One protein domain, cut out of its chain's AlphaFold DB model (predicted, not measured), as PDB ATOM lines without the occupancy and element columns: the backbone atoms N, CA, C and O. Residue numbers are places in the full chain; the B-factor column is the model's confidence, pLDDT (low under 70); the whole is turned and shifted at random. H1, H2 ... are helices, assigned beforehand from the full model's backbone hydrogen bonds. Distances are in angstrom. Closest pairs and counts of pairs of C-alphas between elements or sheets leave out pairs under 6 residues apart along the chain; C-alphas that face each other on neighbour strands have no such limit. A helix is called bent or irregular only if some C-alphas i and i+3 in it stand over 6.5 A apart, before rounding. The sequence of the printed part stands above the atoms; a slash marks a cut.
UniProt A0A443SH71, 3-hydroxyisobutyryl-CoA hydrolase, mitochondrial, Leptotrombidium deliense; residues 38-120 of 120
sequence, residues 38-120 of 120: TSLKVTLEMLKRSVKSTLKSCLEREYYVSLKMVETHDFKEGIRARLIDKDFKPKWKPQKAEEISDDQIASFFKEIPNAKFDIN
ATOM      1  N   THR A  38    -117.778  76.085 -87.917       98.06
ATOM      2  CA  THR A  38    -116.501  76.338 -88.600       98.06
ATOM      3  C   THR A  38    -116.305  75.363 -89.752       98.06
ATOM      4  O   THR A  38    -116.079  75.789 -90.884       98.06
ATOM      5  N   SER A  39    -116.460  74.059 -89.497       97.75
ATOM      6  CA  SER A  39    -116.313  73.032 -90.534       97.75
ATOM      7  C   SER A  39    -117.310  73.220 -91.676       97.75
ATOM      8  O   SER A  39    -116.929  73.094 -92.839       97.75
ATOM      9  N   LEU A  40    -118.567  73.565 -91.373       97.88
ATOM     10  CA  LEU A  40    -119.584  73.855 -92.389       97.88
ATOM     11  C   LEU A  40    -119.162  75.014 -93.305       97.88
ATOM     12  O   LEU A  40    -119.166  74.860 -94.529       97.88
ATOM     13  N   LYS A  41    -118.754  76.155 -92.734       98.38
ATOM     14  CA  LYS A  41    -118.323  77.323 -93.518       98.38
ATOM     15  C   LYS A  41    -117.066  77.047 -94.341       98.38
ATOM     16  O   LYS A  41    -117.031  77.393 -95.521       98.38
ATOM     17  N   VAL A  42    -116.061  76.397 -93.750       98.19
ATOM     18  CA  VAL A  42    -114.824  76.023 -94.455       98.19
ATOM     19  C   VAL A  42    -115.134  75.077 -95.616       98.19
ATOM     20  O   VAL A  42    -114.647  75.299 -96.722       98.19
ATOM     21  N   THR A  43    -116.003  74.084 -95.412       97.44
ATOM     22  CA  THR A  43    -116.401  73.127 -96.459       97.44
ATOM     23  C   THR A  43    -117.112  73.828 -97.613       97.44
ATOM     24  O   THR A  43    -116.771  73.615 -98.776       97.44
ATOM     25  N   LEU A  44    -118.066  74.716 -97.315       97.56
ATOM     26  CA  LEU A  44    -118.750  75.495 -98.345       97.56
ATOM     27  C   LEU A  44    -117.764  76.358 -99.147       97.56
ATOM     28  O   LEU A  44    -117.844  76.420-100.373       97.56
ATOM     29  N   GLU A  45    -116.806  76.999 -98.477       97.44
ATOM     30  CA  GLU A  45    -115.776  77.799 -99.138       97.44
ATOM     31  C   GLU A  45    -114.821  76.944 -99.993       97.44
ATOM     32  O   GLU A  45    -114.467  77.337-101.107       97.44
ATOM     33  N   MET A  46    -114.469  75.733 -99.543       96.62
ATOM     34  CA  MET A  46    -113.701  74.770-100.342       96.62
ATOM     35  C   MET A  46    -114.428  74.396-101.637       96.62
ATOM     36  O   MET A  46    -113.803  74.399-102.701       96.62
ATOM     37  N   LEU A  47    -115.737  74.128-101.558       95.81
ATOM     38  CA  LEU A  47    -116.578  73.794-102.711       95.81
ATOM     39  C   LEU A  47    -116.697  74.965-103.695       95.81
ATOM     40  O   LEU A  47    -116.613  74.770-104.904       95.81
ATOM     41  N   LYS A  48    -116.824  76.205-103.210       94.69
ATOM     42  CA  LYS A  48    -116.826  77.384-104.096       94.69
ATOM     43  C   LYS A  48    -115.512  77.525-104.862       94.69
ATOM     44  O   LYS A  48    -115.525  77.825-106.055       94.69
ATOM     45  N   ARG A  49    -114.376  77.307-104.191       94.88
ATOM     46  CA  ARG A  49    -113.041  77.411-104.806       94.88
ATOM     47  C   ARG A  49    -112.747  76.256-105.766       94.88
ATOM     48  O   ARG A  49    -111.945  76.424-106.685       94.88
ATOM     49  N   SER A  50    -113.385  75.097-105.595       95.19
ATOM     50  CA  SER A  50    -113.120  73.911-106.416       95.19
ATOM     51  C   SER A  50    -113.758  73.953-107.809       95.19
ATOM     52  O   SER A  50    -113.233  73.297-108.703       95.19
ATOM     53  N   VAL A  51    -114.795  74.771-108.042       94.00
ATOM     54  CA  VAL A  51    -115.569  74.811-109.310       94.00
ATOM     55  C   VAL A  51    -114.701  74.939-110.569       94.00
ATOM     56  O   VAL A  51    -115.034  74.372-111.605       94.00
ATOM     57  N   LYS A  52    -113.594  75.687-110.500       93.69
ATOM     58  CA  LYS A  52    -112.659  75.890-111.625       93.69
ATOM     59  C   LYS A  52    -111.254  75.338-111.351       93.69
ATOM     60  O   LYS A  52    -110.304  75.718-112.027       93.69
ATOM     61  N   SER A  53    -111.106  74.502-110.327       95.50
ATOM     62  CA  SER A  53    -109.814  73.956-109.909       95.50
ATOM     63  C   SER A  53    -109.509  72.628-110.592       95.50
ATOM     64  O   SER A  53    -110.406  71.845-110.888       95.50
ATOM     65  N   THR A  54    -108.222  72.335-110.773       96.44
ATOM     66  CA  THR A  54    -107.770  70.971-111.075       96.44
ATOM     67  C   THR A  54    -107.810  70.103-109.816       96.44
ATOM     68  O   THR A  54    -107.807  70.628-108.700       96.44
ATOM     69  N   LEU A  55    -107.774  68.773-109.979       95.25
ATOM     70  CA  LEU A  55    -107.654  67.844-108.850       95.25
ATOM     71  C   LEU A  55    -106.432  68.167-107.978       95.25
ATOM     72  O   LEU A  55    -106.567  68.277-106.763       95.25
ATOM     73  N   LYS A  56    -105.264  68.395-108.598       94.38
ATOM     74  CA  LYS A  56    -104.028  68.763-107.890       94.38
ATOM     75  C   LYS A  56    -104.230  70.002-107.014       94.38
ATOM     76  O   LYS A  56    -103.884  69.977-105.841       94.38
ATOM     77  N   SER A  57    -104.848  71.050-107.557       93.50
ATOM     78  CA  SER A  57    -105.113  72.290-106.814       93.50
ATOM     79  C   SER A  57    -106.163  72.125-105.706       93.50
ATOM     80  O   SER A  57    -106.137  72.869-104.727       93.50
ATOM     81  N   CYS A  58    -107.109  71.189-105.846       95.75
ATOM     82  CA  CYS A  58    -108.028  70.838-104.761       95.75
ATOM     83  C   CYS A  58    -107.296  70.120-103.627       95.75
ATOM     84  O   CYS A  58    -107.423  70.552-102.487       95.75
ATOM     85  N   LEU A  59    -106.484  69.107-103.943       95.12
ATOM     86  CA  LEU A  59    -105.719  68.353-102.945       95.12
ATOM     87  C   LEU A  59    -104.705  69.232-102.207       95.12
ATOM     88  O   LEU A  59    -104.594  69.153-100.989       95.12
ATOM     89  N   GLU A  60    -104.018  70.125-102.918       93.62
ATOM     90  CA  GLU A  60    -103.106  71.094-102.306       93.62
ATOM     91  C   GLU A  60    -103.833  72.009-101.309       93.62
ATOM     92  O   GLU A  60    -103.373  72.235-100.190       93.62
ATOM     93  N   ARG A  61    -105.023  72.497-101.677       94.88
ATOM     94  CA  ARG A  61    -105.860  73.304-100.782       94.88
ATOM     95  C   ARG A  61    -106.343  72.499 -99.582       94.88
ATOM     96  O   ARG A  61    -106.301  73.003 -98.464       94.88
ATOM     97  N   GLU A  62    -106.813  71.280 -99.815       95.44
ATOM     98  CA  GLU A  62    -107.251  70.354 -98.773       95.44
ATOM     99  C   GLU A  62    -106.130  70.077 -97.777       95.44
ATOM    100  O   GLU A  62    -106.376  70.122 -96.574       95.44
ATOM    101  N   TYR A  63    -104.899  69.890 -98.251       94.50
ATOM    102  CA  TYR A  63    -103.718  69.711 -97.414       94.50
ATOM    103  C   TYR A  63    -103.493  70.904 -96.471       94.50
ATOM    104  O   TYR A  63    -103.461  70.731 -95.254       94.50
ATOM    105  N   TYR A  64    -103.423  72.136 -96.986       94.56
ATOM    106  CA  TYR A  64    -103.225  73.306 -96.117       94.56
ATOM    107  C   TYR A  64    -104.404  73.564 -95.171       94.56
ATOM    108  O   TYR A  64    -104.196  73.915 -94.006       94.56
ATOM    109  N   VAL A  65    -105.641  73.380 -95.643       96.81
ATOM    110  CA  VAL A  65    -106.837  73.541 -94.804       96.81
ATOM    111  C   VAL A  65    -106.832  72.511 -93.680       96.81
ATOM    112  O   VAL A  65    -107.065  72.877 -92.531       96.81
ATOM    113  N   SER A  66    -106.528  71.246 -93.971       95.50
ATOM    114  CA  SER A  66    -106.506  70.183 -92.960       95.50
ATOM    115  C   SER A  66    -105.424  70.413 -91.904       95.50
ATOM    116  O   SER A  66    -105.727  70.292 -90.718       95.50
ATOM    117  N   LEU A  67    -104.230  70.878 -92.291       94.94
ATOM    118  CA  LEU A  67    -103.193  71.305 -91.341       94.94
ATOM    119  C   LEU A  67    -103.657  72.428 -90.402       94.94
ATOM    120  O   LEU A  67    -103.268  72.464 -89.240       94.94
ATOM    121  N   LYS A  68    -104.512  73.345 -90.862       95.88
ATOM    122  CA  LYS A  68    -105.093  74.376 -89.987       95.88
ATOM    123  C   LYS A  68    -106.245  73.854 -89.150       95.88
ATOM    124  O   LYS A  68    -106.387  74.251 -87.998       95.88
ATOM    125  N   MET A  69    -107.064  72.964 -89.707       96.56
ATOM    126  CA  MET A  69    -108.198  72.373 -89.002       96.56
ATOM    127  C   MET A  69    -107.742  71.566 -87.786       96.56
ATOM    128  O   MET A  69    -108.376  71.685 -86.740       96.56
ATOM    129  N   VAL A  70    -106.636  70.815 -87.868       96.00
ATOM    130  CA  VAL A  70    -106.128  70.028 -86.724       96.00
ATOM    131  C   VAL A  70    -105.718  70.884 -85.521       96.00
ATOM    132  O   VAL A  70    -105.820  70.434 -84.379       96.00
ATOM    133  N   GLU A  71    -105.335  72.140 -85.759       94.62
ATOM    134  CA  GLU A  71    -104.987  73.103 -84.707       94.62
ATOM    135  C   GLU A  71    -106.221  73.721 -84.030       94.62
ATOM    136  O   GLU A  71    -106.117  74.333 -82.964       94.62
ATOM    137  N   THR A  72    -107.413  73.562 -84.613       95.88
ATOM    138  CA  THR A  72    -108.641  74.145 -84.065       95.88
ATOM    139  C   THR A  72    -109.124  73.424 -82.809       95.88
ATOM    140  O   THR A  72    -108.901  72.230 -82.596       95.88
ATOM    141  N   HIS A  73    -109.873  74.162 -81.989       97.38
ATOM    142  CA  HIS A  73    -110.640  73.599 -80.882       97.38
ATOM    143  C   HIS A  73    -111.581  72.477 -81.355       97.38
ATOM    144  O   HIS A  73    -111.593  71.387 -80.784       97.38
ATOM    145  N   ASP A  74    -112.343  72.738 -82.420       97.44
ATOM    146  CA  ASP A  74    -113.418  71.859 -82.885       97.44
ATOM    147  C   ASP A  74    -112.911  70.510 -83.395       97.44
ATOM    148  O   ASP A  74    -113.597  69.505 -83.234       97.44
ATOM    149  N   PHE A  75    -111.697  70.438 -83.944       97.44
ATOM    150  CA  PHE A  75    -111.117  69.151 -84.322       97.44
ATOM    151  C   PHE A  75    -110.914  68.240 -83.103       97.44
ATOM    152  O   PHE A  75    -111.364  67.092 -83.094       97.44
ATOM    153  N   LYS A  76    -110.304  68.772 -82.037       97.69
ATOM    154  CA  LYS A  76    -110.058  68.034 -80.786       97.69
ATOM    155  C   LYS A  76    -111.371  67.678 -80.089       97.69
ATOM    156  O   LYS A  76    -111.548  66.544 -79.652       97.69
ATOM    157  N   GLU A  77    -112.309  68.621 -80.042       98.12
ATOM    158  CA  GLU A  77    -113.624  68.405 -79.437       98.12
ATOM    159  C   GLU A  77    -114.457  67.369 -80.201       98.12
ATOM    160  O   GLU A  77    -115.123  66.534 -79.591       98.12
ATOM    161  N   GLY A  78    -114.381  67.362 -81.532       97.19
ATOM    162  CA  GLY A  78    -115.050  66.364 -82.358       97.19
ATOM    163  C   GLY A  78    -114.522  64.955 -82.092       97.19
ATOM    164  O   GLY A  78    -115.316  64.026 -81.925       97.19
ATOM    165  N   ILE A  79    -113.197  64.802 -81.979       97.88
ATOM    166  CA  ILE A  79    -112.564  63.533 -81.592       97.88
ATOM    167  C   ILE A  79    -113.022  63.113 -80.198       97.88
ATOM    168  O   ILE A  79    -113.442  61.967 -80.019       97.88
ATOM    169  N   ARG A  80    -112.993  64.028 -79.221       98.44
ATOM    170  CA  ARG A  80    -113.453  63.744 -77.858       98.44
ATOM    171  C   ARG A  80    -114.892  63.223 -77.861       98.44
ATOM    172  O   ARG A  80    -115.139  62.120 -77.380       98.44
ATOM    173  N   ALA A  81    -115.815  63.969 -78.465       98.00
ATOM    174  CA  ALA A  81    -117.242  63.655 -78.463       98.00
ATOM    175  C   ALA A  81    -117.595  62.366 -79.228       98.00
ATOM    176  O   ALA A  81    -118.554  61.681 -78.869       98.00
ATOM    177  N   ARG A  82    -116.855  62.028 -80.297       96.88
ATOM    178  CA  ARG A  82    -117.164  60.877 -81.170       96.88
ATOM    179  C   ARG A  82    -116.384  59.610 -80.844       96.88
ATOM    180  O   ARG A  82    -116.932  58.525 -81.006       96.88
ATOM    181  N   LEU A  83    -115.120  59.730 -80.447       97.56
ATOM    182  CA  LEU A  83    -114.196  58.595 -80.365       97.56
ATOM    183  C   LEU A  83    -113.730  58.302 -78.936       97.56
ATOM    184  O   LEU A  83    -113.545  57.129 -78.612       97.56
ATOM    185  N   ILE A  84    -113.572  59.329 -78.095       97.69
ATOM    186  CA  ILE A  84    -113.061  59.177 -76.724       97.69
ATOM    187  C   ILE A  84    -114.220  58.962 -75.746       97.69
ATOM    188  O   ILE A  84    -114.446  57.841 -75.298       97.69
ATOM    189  N   ASP A  85    -114.990  60.016 -75.480       98.06
ATOM    190  CA  ASP A  85    -116.074  59.994 -74.494       98.06
ATOM    191  C   ASP A  85    -117.357  59.398 -75.083       98.06
ATOM    192  O   ASP A  85    -118.193  58.874 -74.351       98.06
ATOM    193  N   LYS A  86    -117.503  59.462 -76.417       97.06
ATOM    194  CA  LYS A  86    -118.653  58.923 -77.169       97.06
ATOM    195  C   LYS A  86    -119.999  59.455 -76.658       97.06
ATOM    196  O   LYS A  86    -121.006  58.753 -76.682       97.06
ATOM    197  N   ASP A  87    -120.019  60.702 -76.194       97.00
ATOM    198  CA  ASP A  87    -121.224  61.359 -75.684       97.00
ATOM    199  C   ASP A  87    -122.102  61.952 -76.794       97.00
ATOM    200  O   ASP A  87    -123.262  62.284 -76.541       97.00
ATOM    201  N   PHE A  88    -121.558  62.082 -78.012       93.88
ATOM    202  CA  PHE A  88    -122.198  62.725 -79.161       93.88
ATOM    203  C   PHE A  88    -122.692  64.157 -78.871       93.88
ATOM    204  O   PHE A  88    -123.608  64.645 -79.532       93.88
ATOM    205  N   LYS A  89    -122.072  64.846 -77.902       95.62
ATOM    206  CA  LYS A  89    -122.422  66.202 -77.443       95.62
ATOM    207  C   LYS A  89    -121.218  67.142 -77.554       95.62
ATOM    208  O   LYS A  89    -120.706  67.615 -76.535       95.62
ATOM    209  N   PRO A  90    -120.748  67.410 -78.780       97.00
ATOM    210  CA  PRO A  90    -119.618  68.293 -78.985       97.00
ATOM    211  C   PRO A  90    -119.954  69.734 -78.585       97.00
ATOM    212  O   PRO A  90    -121.029  70.256 -78.883       97.00
ATOM    213  N   LYS A  91    -119.014  70.399 -77.922       97.44
ATOM    214  CA  LYS A  91    -119.099  71.798 -77.495       97.44
ATOM    215  C   LYS A  91    -118.374  72.702 -78.484       97.44
ATOM    216  O   LYS A  91    -117.304  73.214 -78.179       97.44
ATOM    217  N   TRP A  92    -118.940  72.882 -79.673       98.00
ATOM    218  CA  TRP A  92    -118.311  73.672 -80.735       98.00
ATOM    219  C   TRP A  92    -117.986  75.108 -80.312       98.00
ATOM    220  O   TRP A  92    -118.727  75.732 -79.544       98.00
ATOM    221  N   LYS A  93    -116.874  75.632 -80.835       96.00
ATOM    222  CA  LYS A  93    -116.440  77.009 -80.629       96.00
ATOM    223  C   LYS A  93    -115.924  77.610 -81.943       96.00
ATOM    224  O   LYS A  93    -114.839  77.234 -82.392       96.00
ATOM    225  N   PRO A  94    -116.611  78.624 -82.494       96.00
ATOM    226  CA  PRO A  94    -117.865  79.231 -82.018       96.00
ATOM    227  C   PRO A  94    -119.094  78.316 -82.159       96.00
ATOM    228  O   PRO A  94    -119.051  77.307 -82.861       96.00
ATOM    229  N   GLN A  95    -120.186  78.666 -81.470       95.06
ATOM    230  CA  GLN A  95    -121.413  77.856 -81.464       95.06
ATOM    231  C   GLN A  95    -122.329  78.171 -82.641       95.06
ATOM    232  O   GLN A  95    -123.130  77.323 -83.036       95.06
ATOM    233  N   LYS A  96    -122.234  79.383 -83.191       93.75
ATOM    234  CA  LYS A  96    -123.100  79.847 -84.272       93.75
ATOM    235  C   LYS A  96    -122.288  80.242 -85.496       93.75
ATOM    236  O   LYS A  96    -121.166  80.728 -85.383       93.75
ATOM    237  N   ALA A  97    -122.863  80.032 -86.679       94.38
ATOM    238  CA  ALA A  97    -122.207  80.374 -87.939       94.38
ATOM    239  C   ALA A  97    -121.957  81.890 -88.036       94.38
ATOM    240  O   ALA A  97    -120.881  82.313 -88.454       94.38
ATOM    241  N   GLU A  98    -122.903  82.690 -87.548       95.56
ATOM    242  CA  GLU A  98    -122.893  84.154 -87.559       95.56
ATOM    243  C   GLU A  98    -121.739  84.759 -86.742       95.56
ATOM    244  O   GLU A  98    -121.358  85.905 -86.959       95.56
ATOM    245  N   GLU A  99    -121.168  83.994 -85.808       96.56
ATOM    246  CA  GLU A  99    -120.034  84.409 -84.972       96.56
ATOM    247  C   GLU A  99    -118.685  84.273 -85.698       96.56
ATOM    248  O   GLU A  99    -117.649  84.672 -85.165       96.56
ATOM    249  N   ILE A 100    -118.677  83.696 -86.905       97.25
ATOM    250  CA  ILE A 100    -117.473  83.484 -87.707       97.25
ATOM    251  C   ILE A 100    -117.449  84.487 -88.856       97.25
ATOM    252  O   ILE A 100    -118.278  84.415 -89.768       97.25
ATOM    253  N   SER A 101    -116.457  85.371 -88.840       96.94
ATOM    254  CA  SER A 101    -116.201  86.321 -89.924       96.94
ATOM    255  C   SER A 101    -115.623  85.650 -91.174       96.94
ATOM    256  O   SER A 101    -114.955  84.613 -91.106       96.94
ATOM    257  N   ASP A 102    -115.811  86.293 -92.325       96.06
ATOM    258  CA  ASP A 102    -115.226  85.838 -93.589       96.06
ATOM    259  C   ASP A 102    -113.690  85.844 -93.550       96.06
ATOM    260  O   ASP A 102    -113.064  84.951 -94.120       96.06
ATOM    261  N   ASP A 103    -113.070  86.770 -92.812       97.38
ATOM    262  CA  ASP A 103    -111.614  86.823 -92.626       97.38
ATOM    263  C   ASP A 103    -111.081  85.609 -91.854       97.38
ATOM    264  O   ASP A 103    -110.032  85.050 -92.201       97.38
ATOM    265  N   GLN A 104    -111.818  85.156 -90.832       96.56
ATOM    266  CA  GLN A 104    -111.491  83.918 -90.124       96.56
ATOM    267  C   GLN A 104    -111.550  82.723 -91.078       96.56
ATOM    268  O   GLN A 104    -110.620  81.916 -91.083       96.56
ATOM    269  N   ILE A 105    -112.574  82.632 -91.932       97.88
ATOM    270  CA  ILE A 105    -112.671  81.565 -92.939       97.88
ATOM    271  C   ILE A 105    -111.539  81.668 -93.963       97.88
ATOM    272  O   ILE A 105    -110.855  80.681 -94.223       97.88
ATOM    273  N   ALA A 106    -111.269  82.859 -94.499       96.62
ATOM    274  CA  ALA A 106    -110.198  83.093 -95.459       96.62
ATOM    275  C   ALA A 106    -108.820  82.703 -94.898       96.62
ATOM    276  O   ALA A 106    -107.952  82.246 -95.647       96.62
ATOM    277  N   SER A 107    -108.623  82.821 -93.580       96.06
ATOM    278  CA  SER A 107    -107.382  82.415 -92.923       96.06
ATOM    279  C   SER A 107    -107.053  80.927 -93.103       96.06
ATOM    280  O   SER A 107    -105.871  80.605 -93.238       96.06
ATOM    281  N   PHE A 108    -108.052  80.037 -93.217       96.75
ATOM    282  CA  PHE A 108    -107.850  78.596 -93.455       96.75
ATOM    283  C   PHE A 108    -107.216  78.293 -94.815       96.75
ATOM    284  O   PHE A 108    -106.575  77.263 -94.984       96.75
ATOM    285  N   PHE A 109    -107.334  79.212 -95.770       95.50
ATOM    286  CA  PHE A 109    -106.869  79.015 -97.141       95.50
ATOM    287  C   PHE A 109    -105.557  79.729 -97.459       95.50
ATOM    288  O   PHE A 109    -105.112  79.696 -98.603       95.50
ATOM    289  N   LYS A 110    -104.945  80.401 -96.479       91.44
ATOM    290  CA  LYS A 110    -103.591  80.946 -96.649       91.44
ATOM    291  C   LYS A 110    -102.582  79.796 -96.696       91.44
ATOM    292  O   LYS A 110    -102.744  78.821 -95.963       91.44
ATOM    293  N   GLU A 111    -101.535  79.934 -97.494       83.56
ATOM    294  CA  GLU A 111    -100.414  78.993 -97.473       83.56
ATOM    295  C   GLU A 111     -99.763  78.954 -96.084       83.56
ATOM    296  O   GLU A 111     -99.812  79.926 -95.319       83.56
ATOM    297  N   ILE A 112     -99.188  77.804 -95.741       85.38
ATOM    298  CA  ILE A 112     -98.423  77.624 -94.510       85.38
ATOM    299  C   ILE A 112     -96.946  77.658 -94.899       85.38
ATOM    300  O   ILE A 112     -96.508  76.777 -95.642       85.38
ATOM    301  N   PRO A 113     -96.162  78.637 -94.410       80.50
ATOM    302  CA  PRO A 113     -94.736  78.689 -94.694       80.50
ATOM    303  C   PRO A 113     -94.058  77.363 -94.334       80.50
ATOM    304  O   PRO A 113     -94.272  76.829 -93.248       80.50
ATOM    305  N   ASN A 114     -93.223  76.853 -95.240       82.12
ATOM    306  CA  ASN A 114     -92.455  75.604 -95.110       82.12
ATOM    307  C   ASN A 114     -93.251  74.288 -95.162       82.12
ATOM    308  O   ASN A 114     -92.623  73.232 -95.227       82.12
ATOM    309  N   ALA A 115     -94.585  74.311 -95.187       84.69
ATOM    310  CA  ALA A 115     -95.355  73.118 -95.525       84.69
ATOM    311  C   ALA A 115     -95.333  72.935 -97.048       84.69
ATOM    312  O   ALA A 115     -95.561  73.886 -97.791       84.69
ATOM    313  N   LYS A 116     -95.027  71.722 -97.515       83.19
ATOM    314  CA  LYS A 116     -94.984  71.400 -98.944       83.19
ATOM    315  C   LYS A 116     -95.982  70.297 -99.240       83.19
ATOM    316  O   LYS A 116     -95.899  69.217 -98.662       83.19
ATOM    317  N   PHE A 117     -96.896  70.577-100.158       86.00
ATOM    318  CA  PHE A 117     -97.719  69.550-100.770       86.00
ATOM    319  C   PHE A 117     -96.912  68.874-101.886       86.00
ATOM    320  O   PHE A 117     -96.602  69.508-102.895       86.00
ATOM    321  N   ASP A 118     -96.542  67.608-101.686       84.94
ATOM    322  CA  ASP A 118     -95.792  66.814-102.662       84.94
ATOM    323  C   ASP A 118     -96.606  65.582-103.072       84.94
ATOM    324  O   ASP A 118     -96.922  64.724-102.249       84.94
ATOM    325  N   ILE A 119     -96.980  65.543-104.349       75.88
ATOM    326  CA  ILE A 119     -97.630  64.409-105.014       75.88
ATOM    327  C   ILE A 119     -96.940  64.168-106.362       75.88
ATOM    328  O   ILE A 119     -97.578  64.186-107.416       75.88
ATOM    329  N   ASN A 120     -95.611  64.086-106.339       62.03
ATOM    330  CA  ASN A 120     -94.823  63.632-107.484       62.03
ATOM    331  C   ASN A 120     -94.750  62.103-107.536       62.03
ATOM    332  O   ASN A 120     -94.641  61.475-106.459       62.03
TER     333      ASN A 120
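This is residues 38 to 120 of the 120 residues of the protein "3-hydroxyisobutyryl-CoA hydrolase, mitochondrial" of Leptotrombidium deliense (UniProt A0A443SH71). Two helices, H1 and H2, run out and back side by side, closest near the tight link that joins them, and H3 lies across beyond the other end of the pair. From the far end of H3 a long link, residues 85 to 101, comes back to the short helix H4, which crosses H1, and a tail with no named element, residues 108 to 120, follows it. The printed part has 83 residues with four named helices, in the order H1, H2, H3, H4, and no named strand; its class is all helix. It is only just loose, close to compact, with a radius of gyration of the C-alphas of 14.3 A, and the C-alphas span 41 by 29 by 23 A.

H1 is residues 38 to 50, 18.3 A from first to last C-alpha; it begins at C-alpha 38, (-116.501, 76.338, -88.600). H2, the longest helix, is residues 55 to 69 and measures 20.4 A. H3 is residues 73 to 84, 15.2 A long; it is neither bent nor irregular, but only just, with C-alphas 81 and 84 6.4 A apart. H4 is residues 102 to 107, 8.6 A long, and ends at C-alpha 107, (-107.382, 82.415, -92.923).

H1 and H2 form a helical hairpin and run opposite ways at a shallow tilt of 18 degrees. They only just touch, with 3 pairs of C-alphas within 8 A, through residues 46 to 50 of H1 and 58 to 62 of H2 alone. Their closest C-alphas, those of Ser 50 and Cys 58, are 6.2 A apart. H4 touches H1 and is about perpendicular to it, at 78 degrees; their closest C-alphas are those of Val 42 and Ile 105, 6.1 A apart. H2 and H4 are apart. H3 is close to but not clearly touching H2, about perpendicular at 86 degrees, and their closest C-alphas, those of Met 69 and Phe 75, are 6.4 A apart. H3 is also close to but not clearly touching H1, with the C-alphas of Thr 38 and Asp 74 the closest at 7.9 A; their lines stand at 70.0 degrees, only just about perpendicular. H3 and H4 are apart. In H1, H2, H3 and H4, every O i to N i+4 pair is within hydrogen-bond range.

The two C-alphas farthest apart are those of Asp 87 and Asn 120, at 41.4 A. The printed part runs from residue 38 to residue 120, the chain's last residue, and has no cut. The links from H1 to H2 and from H2 to H3 are tight, and the link from H3 to H4, 17 residues, is long. The mean pLDDT of the printed part is 94.4, and one residue, Asn 120, is under 70.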